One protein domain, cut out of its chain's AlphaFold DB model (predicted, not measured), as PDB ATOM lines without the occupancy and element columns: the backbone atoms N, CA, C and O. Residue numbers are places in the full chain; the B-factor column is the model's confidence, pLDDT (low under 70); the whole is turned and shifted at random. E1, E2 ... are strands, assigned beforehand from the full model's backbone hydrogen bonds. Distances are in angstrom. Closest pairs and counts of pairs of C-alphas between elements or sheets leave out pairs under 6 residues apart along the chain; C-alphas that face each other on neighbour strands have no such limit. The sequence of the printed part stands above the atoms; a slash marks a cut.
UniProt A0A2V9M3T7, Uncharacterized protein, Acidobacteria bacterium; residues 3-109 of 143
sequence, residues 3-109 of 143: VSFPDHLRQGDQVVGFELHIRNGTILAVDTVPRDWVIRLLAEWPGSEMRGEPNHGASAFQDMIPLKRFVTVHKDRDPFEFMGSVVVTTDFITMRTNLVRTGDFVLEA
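AT A GLANCE: This is residues 3 to 109 of the 143 residues of an uncharacterized protein of Acidobacteria bacterium (UniProt A0A2V9M3T7). One large, twisted sheet of five strands makes a long wall; over one of its faces, toward one end, lies a small sheet of two strands, E2 and E5, as the short second layer of a lopsided sandwich. The unnamed stretch of residues 55 to 70, the stretch before E1 and the short strand E8 lie over that same face, while the other face of the wall is bare. The printed part has 107 residues with eight named strands, E1 to E8 along the chain, and no named helix, and its class is all strand. The large sheet has the order E3, E4, E1, E6, E7, all antiparallel, and E2 and E5 are antiparallel too. The whole is compact, with a radius of gyration of the C-alphas of 13.5 A, yet elongated, spanning 42 by 24 by 22 A.

IN THESE COORDINATES: In the large sheet, E1, residues 14 to 23, is the longest strand by residues; it runs 27.9 A from C-alpha 14 at (-41.180, 50.117, -53.264) to C-alpha 23 at (-28.675, 54.728, -28.738). E6, residues 81 to 89, measures 27.2 A, E4, residues 47 to 54, 24.3 A, E7, residues 95 to 101, 19.6 A, and E3, residues 37 to 43, 18.7 A. E2 is residues 25 to 30, 14.4 A, and E5 is residues 71 to 75, 13.0 A. E8, residues 106 to 108, ends at C-alpha 108 at (-37.822, 39.751, -30.246).

HOW THE PARTS SIT: In the large sheet E1 is an inner strand, antiparallel to E6, with N 21 and O 83 2.7 A apart, and to E4, with N 20 and O 50 2.7 A apart. The edge strands belong to hairpins: E3 and E4, with N 42 and O 49 at 2.8 A, and E6 and E7, with N 88 and O 96 at 2.8 A. E2 and E5 are antiparallel neighbours, with N 28 and O 72 at 2.8 A. The two sheets form a sandwich, two sheets face to face; the facing parts are 9.1 A centre to centre and their best planes 39 degrees apart. The closest C-alphas of E2 and E4, those of Thr 26 and Ser 48, are 5.5 A apart. E1 and E5 are near each other, and E1 and E2 meet only through their link. E8 pairs with no named strand, but residues 106 to 107 form a short antiparallel pairing with residues 3 to 4.

THE WHOLE: The two C-alphas farthest apart, those of Arg 77 and Asp 91, are 41.7 A from each other. The printed part has no cut. The link E4 to E5, 16 residues, is long; E2 to E3 is short, and the other links are tight. The mean pLDDT of the printed part is 95.0, and no printed residue is under 70.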
ATOM      1  N   VAL A   3     -34.294  42.666 -34.272       96.88
ATOM      2  CA  VAL A   3     -35.010  43.893 -34.629       96.88
ATOM      3  C   VAL A   3     -35.675  43.707 -35.983       96.88
ATOM      4  O   VAL A   3     -35.060  43.196 -36.922       96.88
ATOM      5  N   SER A   4     -36.924  44.148 -36.085       97.69
ATOM      6  CA  SER A   4     -37.641  44.283 -37.352       97.69
ATOM      7  C   SER A   4     -38.224  45.679 -37.494       97.69
ATOM      8  O   SER A   4     -38.694  46.259 -36.511       97.69
ATOM      9  N   PHE A   5     -38.260  46.182 -38.724       97.31
ATOM     10  CA  PHE A   5     -39.086  47.341 -39.055       97.31
ATOM     11  C   PHE A   5     -40.585  46.979 -39.036       97.31
ATOM     12  O   PHE A   5     -40.931  45.824 -39.307       97.31
ATOM     13  N   PRO A   6     -41.481  47.941 -38.739       95.81
ATOM     14  CA  PRO A   6     -42.923  47.729 -38.837       95.81
ATOM     15  C   PRO A   6     -43.373  47.504 -40.284       95.81
ATOM     16  O   PRO A   6     -42.772  48.011 -41.233       95.81
ATOM     17  N   ASP A   7     -44.483  46.788 -40.446       93.31
ATOM     18  CA  ASP A   7     -45.038  46.395 -41.746       93.31
ATOM     19  C   ASP A   7     -46.137  47.374 -42.202       93.31
ATOM     20  O   ASP A   7     -47.323  47.058 -42.175       93.31
ATOM     21  N   HIS A   8     -45.748  48.615 -42.520       89.19
ATOM     22  CA  HIS A   8     -46.677  49.727 -42.807       89.19
ATOM     23  C   HIS A   8     -46.536  50.309 -44.228       89.19
ATOM     24  O   HIS A   8     -46.761  51.504 -44.441       89.19
ATOM     25  N   LEU A   9     -46.134  49.497 -45.209       93.25
ATOM     26  CA  LEU A   9     -46.036  49.953 -46.599       93.25
ATOM     27  C   LEU A   9     -47.422  50.229 -47.191       93.25
ATOM     28  O   LEU A   9     -48.380  49.494 -46.949       93.25
ATOM     29  N   ARG A  10     -47.532  51.294 -47.991       94.81
ATOM     30  CA  ARG A  10     -48.738  51.540 -48.788       94.81
ATOM     31  C   ARG A  10     -48.712  50.657 -50.027       94.81
ATOM     32  O   ARG A  10     -47.652  50.266 -50.507       94.81
ATOM     33  N   GLN A  11     -49.887  50.384 -50.587       93.88
ATOM     34  CA  GLN A  11     -49.973  49.668 -51.855       93.88
ATOM     35  C   GLN A  11     -49.163  50.399 -52.937       93.88
ATOM     36  O   GLN A  11     -49.356  51.594 -53.159       93.88
ATOM     37  N   GLY A  12     -48.274  49.662 -53.604       94.69
ATOM     38  CA  GLY A  12     -47.399  50.189 -54.652       94.69
ATOM     39  C   GLY A  12     -46.105  50.834 -54.151       94.69
ATOM     40  O   GLY A  12     -45.258  51.141 -54.985       94.69
ATOM     41  N   ASP A  13     -45.915  51.009 -52.835       97.19
ATOM     42  CA  ASP A  13     -44.627  51.454 -52.298       97.19
ATOM     43  C   ASP A  13     -43.547  50.400 -52.608       97.19
ATOM     44  O   ASP A  13     -43.711  49.203 -52.364       97.19
ATOM     45  N   GLN A  14     -42.414  50.871 -53.111       97.50
ATOM     46  CA  GLN A  14     -41.180  50.117 -53.264       97.50
ATOM     47  C   GLN A  14     -40.137  50.711 -52.330       97.50
ATOM     48  O   GLN A  14     -39.863  51.910 -52.375       97.50
ATOM     49  N   VAL A  15     -39.551  49.881 -51.478       97.81
ATOM     50  CA  VAL A  15     -38.523  50.293 -50.531       97.81
ATOM     51  C   VAL A  15     -37.186  50.400 -51.249       97.81
ATOM     52  O   VAL A  15     -36.699  49.438 -51.839       97.81
ATOM     53  N   VAL A  16     -36.597  51.586 -51.170       97.81
ATOM     54  CA  VAL A  16     -35.335  51.963 -51.823       97.81
ATOM     55  C   VAL A  16     -34.285  52.447 -50.829       97.81
ATOM     56  O   VAL A  16     -33.212  52.885 -51.222       97.81
ATOM     57  N   GLY A  17     -34.571  52.361 -49.536       97.75
ATOM     58  CA  GLY A  17     -33.572  52.607 -48.514       97.75
ATOM     59  C   GLY A  17     -34.116  52.384 -47.116       97.75
ATOM     60  O   GLY A  17     -35.328  52.405 -46.892       97.75
ATOM     61  N   PHE A  18     -33.212  52.194 -46.166       98.06
ATOM     62  CA  PHE A  18     -33.541  52.243 -44.750       98.06
ATOM     63  C   PHE A  18     -32.375  52.796 -43.939       98.06
ATOM     64  O   PHE A  18     -31.214  52.675 -44.331       98.06
ATOM     65  N   GLU A  19     -32.698  53.329 -42.766       98.19
ATOM     66  CA  GLU A  19     -31.732  53.695 -41.737       98.19
ATOM     67  C   GLU A  19     -32.202  53.213 -40.369       98.19
ATOM     68  O   GLU A  19     -33.379  53.330 -40.037       98.19
ATOM     69  N   LEU A  20     -31.274  52.718 -39.562       98.12
ATOM     70  CA  LEU A  20     -31.459  52.314 -38.179       98.12
ATOM     71  C   LEU A  20     -30.385  52.991 -37.331       98.12
ATOM     72  O   LEU A  20     -29.196  52.817 -37.569       98.12
ATOM     73  N   HIS A  21     -30.824  53.698 -36.305       97.69
ATOM     74  CA  HIS A  21     -30.015  54.378 -35.307       97.69
ATOM     75  C   HIS A  21     -30.371  53.804 -33.942       97.69
ATOM     76  O   HIS A  21     -31.544  53.753 -33.563       97.69
ATOM     77  N   ILE A  22     -29.365  53.360 -33.201       97.06
ATOM     78  CA  ILE A  22     -29.506  52.750 -31.882       97.06
ATOM     79  C   ILE A  22     -28.689  53.570 -30.903       97.06
ATOM     80  O   ILE A  22     -27.482  53.739 -31.068       97.06
ATOM     81  N   ARG A  23     -29.335  54.031 -29.837       96.44
ATOM     82  CA  ARG A  23     -28.675  54.728 -28.738       96.44
ATOM     83  C   ARG A  23     -28.566  53.802 -27.539       96.44
ATOM     84  O   ARG A  23     -29.539  53.148 -27.166       96.44
ATOM     85  N   ASN A  24     -27.398  53.806 -26.896       95.69
ATOM     86  CA  ASN A  24     -27.096  52.987 -25.721       95.69
ATOM     87  C   ASN A  24     -27.261  51.476 -25.970       95.69
ATOM     88  O   ASN A  24     -27.641  50.714 -25.075       95.69
ATOM     89  N   GLY A  25     -26.958  51.049 -27.190       93.94
ATOM     90  CA  GLY A  25     -26.853  49.650 -27.557       93.94
ATOM     91  C   GLY A  25     -25.998  49.460 -28.795       93.94
ATOM     92  O   GLY A  25     -25.710  50.411 -29.524       93.94
ATOM     93  N   THR A  26     -25.629  48.206 -29.023       94.88
ATOM     94  CA  THR A  26     -24.656  47.812 -30.036       94.88
ATOM     95  C   THR A  26     -25.263  46.804 -31.011       94.88
ATOM     96  O   THR A  26     -25.936  45.859 -30.589       94.88
ATOM     97  N   ILE A  27     -25.016  46.957 -32.315       95.25
ATOM     98  CA  ILE A  27     -25.336  45.913 -33.308       95.25
ATOM     99  C   ILE A  27     -24.329  44.768 -33.160       95.25
ATOM    100  O   ILE A  27     -23.132  44.952 -33.349       95.25
ATOM    101  N   LEU A  28     -24.820  43.573 -32.823       94.19
ATOM    102  CA  LEU A  28     -24.006  42.365 -32.665       94.19
ATOM    103  C   LEU A  28     -23.857  41.576 -33.966       94.19
ATOM    104  O   LEU A  28     -22.831  40.934 -34.183       94.19
ATOM    105  N   ALA A  29     -24.902  41.566 -34.794       94.31
ATOM    106  CA  ALA A  29     -24.915  40.839 -36.055       94.31
ATOM    107  C   ALA A  29     -25.898  41.462 -37.048       94.31
ATOM    108  O   ALA A  29     -26.943  41.990 -36.659       94.31
ATOM    109  N   VAL A  30     -25.563  41.333 -38.331       95.31
ATOM    110  CA  VAL A  30     -26.497  41.503 -39.445       95.31
ATOM    111  C   VAL A  30     -26.937  40.107 -39.864       95.31
ATOM    112  O   VAL A  30     -26.138  39.332 -40.387       95.31
ATOM    113  N   ASP A  31     -28.186  39.768 -39.569       94.62
ATOM    114  CA  ASP A  31     -28.738  38.425 -39.745       94.62
ATOM    115  C   ASP A  31     -29.264  38.200 -41.166       94.62
ATOM    116  O   ASP A  31     -29.301  37.072 -41.656       94.62
ATOM    117  N   THR A  32     -29.689  39.264 -41.850       92.38
ATOM    118  CA  THR A  32     -30.166  39.204 -43.236       92.38
ATOM    119  C   THR A  32     -29.789  40.478 -43.981       92.38
ATOM    120  O   THR A  32     -29.910  41.580 -43.455       92.38
ATOM    121  N   VAL A  33     -29.338  40.317 -45.227       91.56
ATOM    122  CA  VAL A  33     -29.071  41.417 -46.158       91.56
ATOM    123  C   VAL A  33     -29.931  41.194 -47.401       91.56
ATOM    124  O   VAL A  33     -29.842  40.111 -47.991       91.56
ATOM    125  N   PRO A  34     -30.763  42.169 -47.815       92.75
ATOM    126  CA  PRO A  34     -31.523  42.043 -49.050       92.75
ATOM    127  C   PRO A  34     -30.582  41.855 -50.248       92.75
ATOM    128  O   PRO A  34     -29.480  42.405 -50.300       92.75
ATOM    129  N   ARG A  35     -30.993  41.036 -51.218       92.31
ATOM    130  CA  ARG A  35     -30.163  40.743 -52.392       92.31
ATOM    131  C   ARG A  35     -29.886  42.026 -53.172       92.31
ATOM    132  O   ARG A  35     -30.822  42.745 -53.490       92.31
ATOM    133  N   ASP A  36     -28.623  42.233 -53.548       95.25
ATOM    134  CA  ASP A  36     -28.168  43.393 -54.330       95.25
ATOM    135  C   ASP A  36     -28.352  44.744 -53.610       95.25
ATOM    136  O   ASP A  36     -28.615  45.780 -54.218       95.25
ATOM    137  N   TRP A  37     -28.204  44.724 -52.284       97.06
ATOM    138  CA  TRP A  37     -28.150  45.918 -51.448       97.06
ATOM    139  C   TRP A  37     -26.750  46.133 -50.886       97.06
ATOM    140  O   TRP A  37     -26.041  45.186 -50.539       97.06
ATOM    141  N   VAL A  38     -26.376  47.401 -50.754       96.19
ATOM    142  CA  VAL A  38     -25.185  47.828 -50.023       96.19
ATOM    143  C   VAL A  38     -25.605  48.222 -48.625       96.19
ATOM    144  O   VAL A  38     -26.515  49.025 -48.439       96.19
ATOM    145  N   ILE A  39     -24.903  47.670 -47.640       96.62
ATOM    146  CA  ILE A  39     -25.110  47.961 -46.228       96.62
ATOM    147  C   ILE A  39     -23.893  48.706 -45.700       96.62
ATOM    148  O   ILE A  39     -22.753  48.276 -45.886       96.62
ATOM    149  N   ARG A  40     -24.134  49.813 -45.002       96.81
ATOM    150  CA  ARG A  40     -23.115  50.547 -44.251       96.81
ATOM    151  C   ARG A  40     -23.475  50.465 -42.778       96.81
ATOM    152  O   ARG A  40     -24.609  50.755 -42.412       96.81
ATOM    153  N   LEU A  41     -22.512  50.055 -41.964       96.38
ATOM    154  CA  LEU A  41     -22.681  49.796 -40.540       96.38
ATOM    155  C   LEU A  41     -21.576  50.512 -39.767       96.38
ATOM    156  O   LEU A  41     -20.398  50.360 -40.090       96.38
ATOM    157  N   LEU A  42     -21.972  51.231 -38.727       94.69
ATOM    158  CA  LEU A  42     -21.107  51.731 -37.674       94.69
ATOM    159  C   LEU A  42     -21.601  51.118 -36.363       94.69
ATOM    160  O   LEU A  42     -22.697  51.424 -35.907       94.69
ATOM    161  N   ALA A  43     -20.822  50.206 -35.790       91.06
ATOM    162  CA  ALA A  43     -21.154  49.546 -34.532       91.06
ATOM    163  C   ALA A  43     -20.147  49.981 -33.467       91.06
ATOM    164  O   ALA A  43     -19.097  49.360 -33.303       91.06
ATOM    165  N   GLU A  44     -20.446  51.083 -32.786       84.38
ATOM    166  CA  GLU A  44     -19.582  51.652 -31.758       84.38
ATOM    167  C   GLU A  44     -20.356  51.982 -30.479       84.38
ATOM    168  O   GLU A  44     -21.568  51.807 -30.379       84.38
ATOM    169  N   TRP A  45     -19.632  52.433 -29.459       78.00
ATOM    170  CA  TRP A  45     -20.232  52.965 -28.244       78.00
ATOM    171  C   TRP A  45     -20.129  54.496 -28.282       78.00
ATOM    172  O   TRP A  45     -19.045  55.001 -28.574       78.00
ATOM    173  N   PRO A  46     -21.192  55.259 -27.954       83.69
ATOM    174  CA  PRO A  46     -22.409  54.848 -27.245       83.69
ATOM    175  C   PRO A  46     -23.617  54.493 -28.131       83.69
ATOM    176  O   PRO A  46     -24.739  54.460 -27.616       83.69
ATOM    177  N   GLY A  47     -23.442  54.264 -29.431       92.31
ATOM    178  CA  GLY A  47     -24.552  53.963 -30.328       92.31
ATOM    179  C   GLY A  47     -24.113  53.328 -31.639       92.31
ATOM    180  O   GLY A  47     -22.966  53.443 -32.056       92.31
ATOM    181  N   SER A  48     -25.051  52.648 -32.285       96.62
ATOM    182  CA  SER A  48     -24.825  51.994 -33.570       96.62
ATOM    183  C   SER A  48     -25.743  52.560 -34.640       96.62
ATOM    184  O   SER A  48     -26.910  52.844 -34.383       96.62
ATOM    185  N   GLU A  49     -25.230  52.648 -35.858       97.06
ATOM    186  CA  GLU A  49     -25.954  53.124 -37.027       97.06
ATOM    187  C   GLU A  49     -25.826  52.115 -38.163       97.06
ATOM    188  O   GLU A  49     -24.757  51.561 -38.417       97.06
ATOM    189  N   MET A  50     -26.915  51.883 -38.883       97.56
ATOM    190  CA  MET A  50     -26.936  51.035 -40.061       97.56
ATOM    191  C   MET A  50     -27.817  51.668 -41.122       97.56
ATOM    192  O   MET A  50     -28.942  52.065 -40.842       97.56
ATOM    193  N   ARG A  51     -27.335  51.707 -42.358       97.88
ATOM    194  CA  ARG A  51     -28.130  52.125 -43.510       97.88
ATOM    195  C   ARG A  51     -27.960  51.155 -44.660       97.88
ATOM    196  O   ARG A  51     -26.884  50.580 -44.830       97.88
ATOM    197  N   GLY A  52     -29.020  50.991 -45.434       97.62
ATOM    198  CA  GLY A  52     -29.024  50.140 -46.611       97.62
ATOM    199  C   GLY A  52     -29.701  50.819 -47.784       97.62
ATOM    200  O   GLY A  52     -30.705  51.504 -47.604       97.62
ATOM    201  N   GLU A  53     -29.157  50.597 -48.975       97.38
ATOM    202  CA  GLU A  53     -29.710  51.057 -50.249       97.38
ATOM    203  C   GLU A  53     -29.473  49.992 -51.336       97.38
ATOM    204  O   GLU A  53     -28.480  49.256 -51.267       97.38
ATOM    205  N   PRO A  54     -30.370  49.859 -52.324       97.00
ATOM    206  CA  PRO A  54     -30.171  48.931 -53.427       97.00
ATOM    207  C   PRO A  54     -29.076  49.442 -54.378       97.00
ATOM    208  O   PRO A  54     -29.015  50.633 -54.676       97.00
ATOM    209  N   ASN A  55     -28.257  48.543 -54.934       94.12
ATOM    210  CA  ASN A  55     -27.341  48.904 -56.030       94.12
ATOM    211  C   ASN A  55     -28.104  49.281 -57.307       94.12
ATOM    212  O   ASN A  55     -27.662  50.136 -58.072       94.12
ATOM    213  N   HIS A  56     -29.240  48.622 -57.546       92.00
ATOM    214  CA  HIS A  56     -30.092  48.839 -58.711       92.00
ATOM    215  C   HIS A  56     -31.550  49.001 -58.286       92.00
ATOM    216  O   HIS A  56     -32.033  48.265 -57.432       92.00
ATOM    217  N   GLY A  57     -32.301  49.885 -58.951       81.94
ATOM    218  CA  GLY A  57     -33.726  50.097 -58.648       81.94
ATOM    219  C   GLY A  57     -34.584  48.822 -58.735       81.94
ATOM    220  O   GLY A  57     -35.533  48.669 -57.975       81.94
ATOM    221  N   ALA A  58     -34.201  47.857 -59.581       88.75
ATOM    222  CA  ALA A  58     -34.861  46.550 -59.687       88.75
ATOM    223  C   ALA A  58     -34.772  45.695 -58.406       88.75
ATOM    224  O   ALA A  58     -35.518  44.730 -58.258       88.75
ATOM    225  N   SER A  59     -33.870  46.052 -57.493       92.38
ATOM    226  CA  SER A  59     -33.649  45.380 -56.212       92.38
ATOM    227  C   SER A  59     -34.479  46.000 -55.081       92.38
ATOM    228  O   SER A  59     -34.409  45.536 -53.942       92.38
ATOM    229  N   ALA A  60     -35.282  47.029 -55.378       95.06
ATOM    230  CA  ALA A  60     -36.283  47.554 -54.461       95.06
ATOM    231  C   ALA A  60     -37.351  46.492 -54.168       95.06
ATOM    232  O   ALA A  60     -37.844  45.822 -55.078       95.06
ATOM    233  N   PHE A  61     -37.734  46.350 -52.904       95.00
ATOM    234  CA  PHE A  61     -38.724  45.358 -52.481       95.00
ATOM    235  C   PHE A  61     -40.072  46.004 -52.155       95.00
ATOM    236  O   PHE A  61     -40.143  47.171 -51.783       95.00
ATOM    237  N   GLN A  62     -41.150  45.238 -52.319       95.31
ATOM    238  CA  GLN A  62     -42.539  45.699 -52.156       95.31
ATOM    239  C   GLN A  62     -43.171  45.260 -50.826       95.31
ATOM    240  O   GLN A  62     -44.326  45.578 -50.554       95.31
ATOM    241  N   ASP A  63     -42.426  44.527 -49.998       95.19
ATOM    242  CA  ASP A  63     -42.857  44.053 -48.685       95.19
ATOM    243  C   ASP A  63     -41.728  44.199 -47.655       95.19
ATOM    244  O   ASP A  63     -40.556  44.287 -48.002       95.19
ATOM    245  N   MET A  64     -42.061  44.216 -46.365       96.12
ATOM    246  CA  MET A  64     -41.060  44.411 -45.311       96.12
ATOM    247  C   MET A  64     -40.333  43.123 -44.898       96.12
ATOM    248  O   MET A  64     -39.572  43.155 -43.931       96.12
ATOM    249  N   ILE A  65     -40.530  41.988 -45.587       95.88
ATOM    250  CA  ILE A  65     -39.910  40.703 -45.217       95.88
ATOM    251  C   ILE A  65     -38.378  40.806 -45.139       95.88
ATOM    252  O   ILE A  65     -37.831  40.325 -44.144       95.88
ATOM    253  N   PRO A  66     -37.665  41.466 -46.078       95.81
ATOM    254  CA  PRO A  66     -36.208  41.602 -45.994       95.81
ATOM    255  C   PRO A  66     -35.712  42.387 -44.770       95.81
ATOM    256  O   PRO A  66     -34.543  42.275 -44.411       95.81
ATOM    257  N   LEU A  67     -36.589  43.168 -44.125       96.56
ATOM    258  CA  LEU A  67     -36.304  43.943 -42.914       96.56
ATOM    259  C   LEU A  67     -36.973  43.355 -41.658       96.56
ATOM    260  O   LEU A  67     -37.052  44.025 -40.623       96.56
ATOM    261  N   LYS A  68     -37.431  42.097 -41.719       96.75
ATOM    262  CA  LYS A  68     -37.833  41.318 -40.540       96.75
ATOM    263  C   LYS A  68     -36.627  40.584 -39.968       96.75
ATOM    264  O   LYS A  68     -35.934  39.874 -40.688       96.75
ATOM    265  N   ARG A  69     -36.407  40.732 -38.656       96.25
ATOM    266  CA  ARG A  69     -35.346  40.057 -37.882       96.25
ATOM    267  C   ARG A  69     -33.965  40.205 -38.535       96.25
ATOM    268  O   ARG A  69     -33.175  39.269 -38.527       96.25
ATOM    269  N   PHE A  70     -33.710  41.363 -39.140       95.44
ATOM    270  CA  PHE A  70     -32.576  41.575 -40.039       95.44
ATOM    271  C   PHE A  70     -31.276  41.906 -39.296       95.44
ATOM    272  O   PHE A  70     -30.190  41.733 -39.848       95.44
ATOM    273  N   VAL A  71     -31.379  42.345 -38.038       96.44
ATOM    274  CA  VAL A  71     -30.233  42.580 -37.155       96.44
ATOM    275  C   VAL A  71     -30.480  42.086 -35.740       96.44
ATOM    276  O   VAL A  71     -31.590  42.175 -35.201       96.44
ATOM    277  N   THR A  72     -29.390  41.666 -35.105       96.38
ATOM    278  CA  THR A  72     -29.323  41.341 -33.689       96.38
ATOM    279  C   THR A  72     -28.590  42.453 -32.958       96.38
ATOM    280  O   THR A  72     -27.460  42.796 -33.296       96.38
ATOM    281  N   VAL A  73     -29.206  42.971 -31.898       95.50
ATOM    282  CA  VAL A  73     -28.669  44.060 -31.074       95.50
ATOM    283  C   VAL A  73     -28.520  43.655 -29.612       95.50
ATOM    284  O   VAL A  73     -29.269  42.813 -29.094       95.50
ATOM    285  N   HIS A  74     -27.575  44.287 -28.927       94.00
ATOM    286  CA  HIS A  74     -27.429  44.259 -27.479       94.00
ATOM    287  C   HIS A  74     -27.854  45.599 -26.887       94.00
ATOM    288  O   HIS A  74     -27.564  46.650 -27.452       94.00
ATOM    289  N   LYS A  75     -28.549  45.552 -25.750       93.75
ATOM    290  CA  LYS A  75     -28.807  46.735 -24.933       93.75
ATOM    291  C   LYS A  75     -27.633  46.895 -23.979       93.75
ATOM    292  O   LYS A  75     -27.419  46.004 -23.161       93.75
ATOM    293  N   ASP A  76     -26.956  48.036 -24.043       92.00
ATOM    294  CA  ASP A  76     -25.795  48.312 -23.195       92.00
ATOM    295  C   ASP A  76     -26.209  49.042 -21.909       92.00
ATOM    296  O   ASP A  76     -25.742  48.705 -20.823       92.00
ATOM    297  N   ARG A  77     -27.103  50.042 -22.009       92.94
ATOM    298  CA  ARG A  77     -27.634  50.793 -20.851       92.94
ATOM    299  C   ARG A  77     -28.975  51.469 -21.144       92.94
ATOM    300  O   ARG A  77     -29.411  51.525 -22.288       92.94
ATOM    301  N   ASP A  78     -29.606  52.010 -20.105       94.50
ATOM    302  CA  ASP A  78     -30.795  52.856 -20.237       94.50
ATOM    303  C   ASP A  78     -30.452  54.357 -20.335       94.50
ATOM    304  O   ASP A  78     -29.475  54.798 -19.722       94.50
ATOM    305  N   PRO A  79     -31.250  55.155 -21.078       93.12
ATOM    306  CA  PRO A  79     -32.379  54.720 -21.910       93.12
ATOM    307  C   PRO A  79     -31.901  54.024 -23.192       93.12
ATOM    308  O   PRO A  79     -31.000  54.523 -23.861       93.12
ATOM    309  N   PHE A  80     -32.495  52.878 -23.527       94.00
ATOM    310  CA  PHE A  80     -32.200  52.135 -24.754       94.00
ATOM    311  C   PHE A  80     -33.215  52.495 -25.840       94.00
ATOM    312  O   PHE A  80     -34.400  52.190 -25.702       94.00
ATOM    313  N   GLU A  81     -32.757  53.170 -26.894       95.88
ATOM    314  CA  GLU A  81     -33.637  53.813 -27.875       95.88
ATOM    315  C   GLU A  81     -33.274  53.408 -29.302       95.88
ATOM    316  O   GLU A  81     -32.105  53.234 -29.649       95.88
ATOM    317  N   PHE A  82     -34.304  53.327 -30.137       96.12
ATOM    318  CA  PHE A  82     -34.209  53.125 -31.576       96.12
ATOM    319  C   PHE A  82     -34.873  54.280 -32.315       96.12
ATOM    320  O   PHE A  82     -35.960  54.744 -31.950       96.12
ATOM    321  N   MET A  83     -34.258  54.681 -33.413       97.81
ATOM    322  CA  MET A  83     -34.856  55.544 -34.414       97.81
ATOM    323  C   MET A  83     -34.501  54.984 -35.780       97.81
ATOM    324  O   MET A  83     -33.428  54.428 -35.970       97.81
ATOM    325  N   GLY A  84     -35.389  55.112 -36.745       97.75
ATOM    326  CA  GLY A  84     -35.066  54.701 -38.093       97.75
ATOM    327  C   GLY A  84     -35.924  55.378 -39.126       97.75
ATOM    328  O   GLY A  84     -36.807  56.184 -38.823       97.75
ATOM    329  N   SER A  85     -35.651  55.030 -40.368       98.19
ATOM    330  CA  SER A  85     -36.454  55.453 -41.492       98.19
ATOM    331  C   SER A  85     -36.494  54.382 -42.568       98.19
ATOM    332  O   SER A  85     -35.591  53.553 -42.673       98.19
ATOM    333  N   VAL A  86     -37.563  54.402 -43.356       98.06
ATOM    334  CA  VAL A  86     -37.705  53.617 -44.580       98.06
ATOM    335  C   VAL A  86     -37.981  54.599 -45.707       98.06
ATOM    336  O   VAL A  86     -38.933  55.379 -45.631       98.06
ATOM    337  N   VAL A  87     -37.146  54.578 -46.739       97.88
ATOM    338  CA  VAL A  87     -37.323  55.397 -47.937       97.88
ATOM    339  C   VAL A  87     -38.070  54.568 -48.966       97.88
ATOM    340  O   VAL A  87     -37.654  53.459 -49.305       97.88
ATOM    341  N   VAL A  88     -39.184  55.103 -49.451       98.00
ATOM    342  CA  VAL A  88     -40.060  54.440 -50.417       98.00
ATOM    343  C   VAL A  88     -40.283  55.301 -51.650       98.00
ATOM    344  O   VAL A  88     -40.193  56.528 -51.594       98.00
ATOM    345  N   THR A  89     -40.622  54.658 -52.759       97.62
ATOM    346  CA  THR A  89     -41.017  55.300 -54.013       97.62
ATOM    347  C   THR A  89     -42.115  54.494 -54.702       97.62
ATOM    348  O   THR A  89     -42.281  53.312 -54.419       97.62
ATOM    349  N   THR A  90     -42.858  55.120 -55.610       97.00
ATOM    350  CA  THR A  90     -43.795  54.439 -56.521       97.00
ATOM    351  C   THR A  90     -43.375  54.559 -57.988       97.00
ATOM    352  O   THR A  90     -43.997  53.948 -58.851       97.00
ATOM    353  N   ASP A  91     -42.371  55.388 -58.290       94.88
ATOM    354  CA  ASP A  91     -42.001  55.789 -59.655       94.88
ATOM    355  C   ASP A  91     -40.482  55.956 -59.876       94.88
ATOM    356  O   ASP A  91     -40.063  56.257 -60.990       94.88
ATOM    357  N   PHE A  92     -39.655  55.765 -58.840       93.62
ATOM    358  CA  PHE A  92     -38.203  56.011 -58.820       93.62
ATOM    359  C   PHE A  92     -37.770  57.456 -59.120       93.62
ATOM    360  O   PHE A  92     -36.577  57.725 -59.258       93.62
ATOM    361  N   ILE A  93     -38.714  58.395 -59.171       94.62
ATOM    362  CA  ILE A  93     -38.472  59.829 -59.370       94.62
ATOM    363  C   ILE A  93     -38.717  60.566 -58.053       94.62
ATOM    364  O   ILE A  93     -37.915  61.400 -57.635       94.62
ATOM    365  N   THR A  94     -39.809  60.222 -57.372       95.25
ATOM    366  CA  THR A  94     -40.233  60.827 -56.116       95.25
ATOM    367  C   THR A  94     -40.008  59.853 -54.969       95.25
ATOM    368  O   THR A  94     -40.468  58.708 -54.996       95.25
ATOM    369  N   MET A  95     -39.321  60.314 -53.927       96.88
ATOM    370  CA  MET A  95     -39.053  59.531 -52.723       96.88
ATOM    371  C   MET A  95     -39.815  60.099 -51.527       96.88
ATOM    372  O   MET A  95     -39.944  61.314 -51.368       96.88
ATOM    373  N   ARG A  96     -40.298  59.209 -50.661       97.31
ATOM    374  CA  ARG A  96     -40.894  59.541 -49.366       97.31
ATOM    375  C   ARG A  96     -40.140  58.816 -48.263       97.31
ATOM    376  O   ARG A  96     -39.933  57.611 -48.347       97.31
ATOM    377  N   THR A  97     -39.819  59.534 -47.196       97.88
ATOM    378  CA  THR A  97     -39.208  58.955 -45.997       97.88
ATOM    379  C   THR A  97     -40.271  58.732 -44.929       97.88
ATOM    380  O   THR A  97     -40.897  59.680 -44.455       97.88
ATOM    381  N   ASN A  98     -40.467  57.478 -44.531       96.75
ATOM    382  CA  ASN A  98     -41.313  57.099 -43.406       96.75
ATOM    383  C   ASN A  98     -40.428  56.968 -42.160       96.75
ATOM    384  O   ASN A  98     -39.540  56.119 -42.126       96.75
ATOM    385  N   LEU A  99     -40.652  57.804 -41.146       97.44
ATOM    386  CA  LEU A  99     -39.907  57.742 -39.886       97.44
ATOM    387  C   LEU A  99     -40.472  56.657 -38.968       97.44
ATOM    388  O   LEU A  99     -41.687  56.486 -38.881       97.44
ATOM    389  N   VAL A 100     -39.582  55.974 -38.254       97.12
ATOM    390  CA  VAL A 100     -39.899  54.874 -37.337       97.12
ATOM    391  C   VAL A 100     -39.284  55.187 -35.980       97.12
ATOM    392  O   VAL A 100     -38.087  55.465 -35.878       97.12
ATOM    393  N   ARG A 101     -40.101  55.186 -34.926       95.31
ATOM    394  CA  ARG A 101     -39.649  55.445 -33.553       95.31
ATOM    395  C   ARG A 101     -39.508  54.140 -32.783       95.31
ATOM    396  O   ARG A 101     -39.979  53.094 -33.210       95.31
ATOM    397  N   THR A 102     -38.897  54.215 -31.601       93.81
ATOM    398  CA  THR A 102     -38.633  53.056 -30.730       93.81
ATOM    399  C   THR A 102     -39.849  52.149 -30.528       93.81
ATOM    400  O   THR A 102     -39.709  50.935 -30.622       93.81
ATOM    401  N   GLY A 103     -41.032  52.722 -30.289       94.38
ATOM    402  CA  GLY A 103     -42.260  51.954 -30.053       94.38
ATOM    403  C   GLY A 103     -42.839  51.258 -31.289       94.38
ATOM    404  O   GLY A 103     -43.700  50.400 -31.134       94.38
ATOM    405  N   ASP A 104     -42.371  51.609 -32.489       96.12
ATOM    406  CA  ASP A 104     -42.856  51.046 -33.751       96.12
ATOM    407  C   ASP A 104     -42.033  49.823 -34.195       96.12
ATOM    408  O   ASP A 104     -42.486  49.031 -35.019       96.12
ATOM    409  N   PHE A 105     -40.813  49.657 -33.672       96.56
ATOM    410  CA  PHE A 105     -39.982  48.491 -33.976       96.56
ATOM    411  C   PHE A 105     -40.537  47.230 -33.316       96.56
ATOM    412  O   PHE A 105     -40.965  47.240 -32.161       96.56
ATOM    413  N   VAL A 106     -40.435  46.099 -34.017       96.69
ATOM    414  CA  VAL A 106     -40.733  44.787 -33.430       96.69
ATOM    415  C   VAL A 106     -39.440  44.204 -32.872       96.69
ATOM    416  O   VAL A 106     -38.503  43.921 -33.624       96.69
ATOM    417  N   LEU A 107     -39.393  44.035 -31.550       94.94
ATOM    418  CA  LEU A 107     -38.243  43.496 -30.827       94.94
ATOM    419  C   LEU A 107     -38.544  42.089 -30.320       94.94
ATOM    420  O   LEU A 107     -39.497  41.873 -29.576       94.94
ATOM    421  N   GLU A 108     -37.684  41.140 -30.672       95.06
ATOM    422  CA  GLU A 108     -37.822  39.751 -30.246       95.06
ATOM    423  C   GLU A 108     -36.613  39.296 -29.419       95.06
ATOM    424  O   GLU A 108     -35.455  39.639 -29.693       95.06
ATOM    425  N   ALA A 109     -36.864  38.494 -28.383       89.56
ATOM    426  CA  ALA A 109     -35.794  37.886 -27.606       89.56
ATOM    427  C   ALA A 109     -35.027  36.866 -28.465       89.56
ATOM    428  O   ALA A 109     -35.617  36.041 -29.161       89.56
TER     429      ALA A 109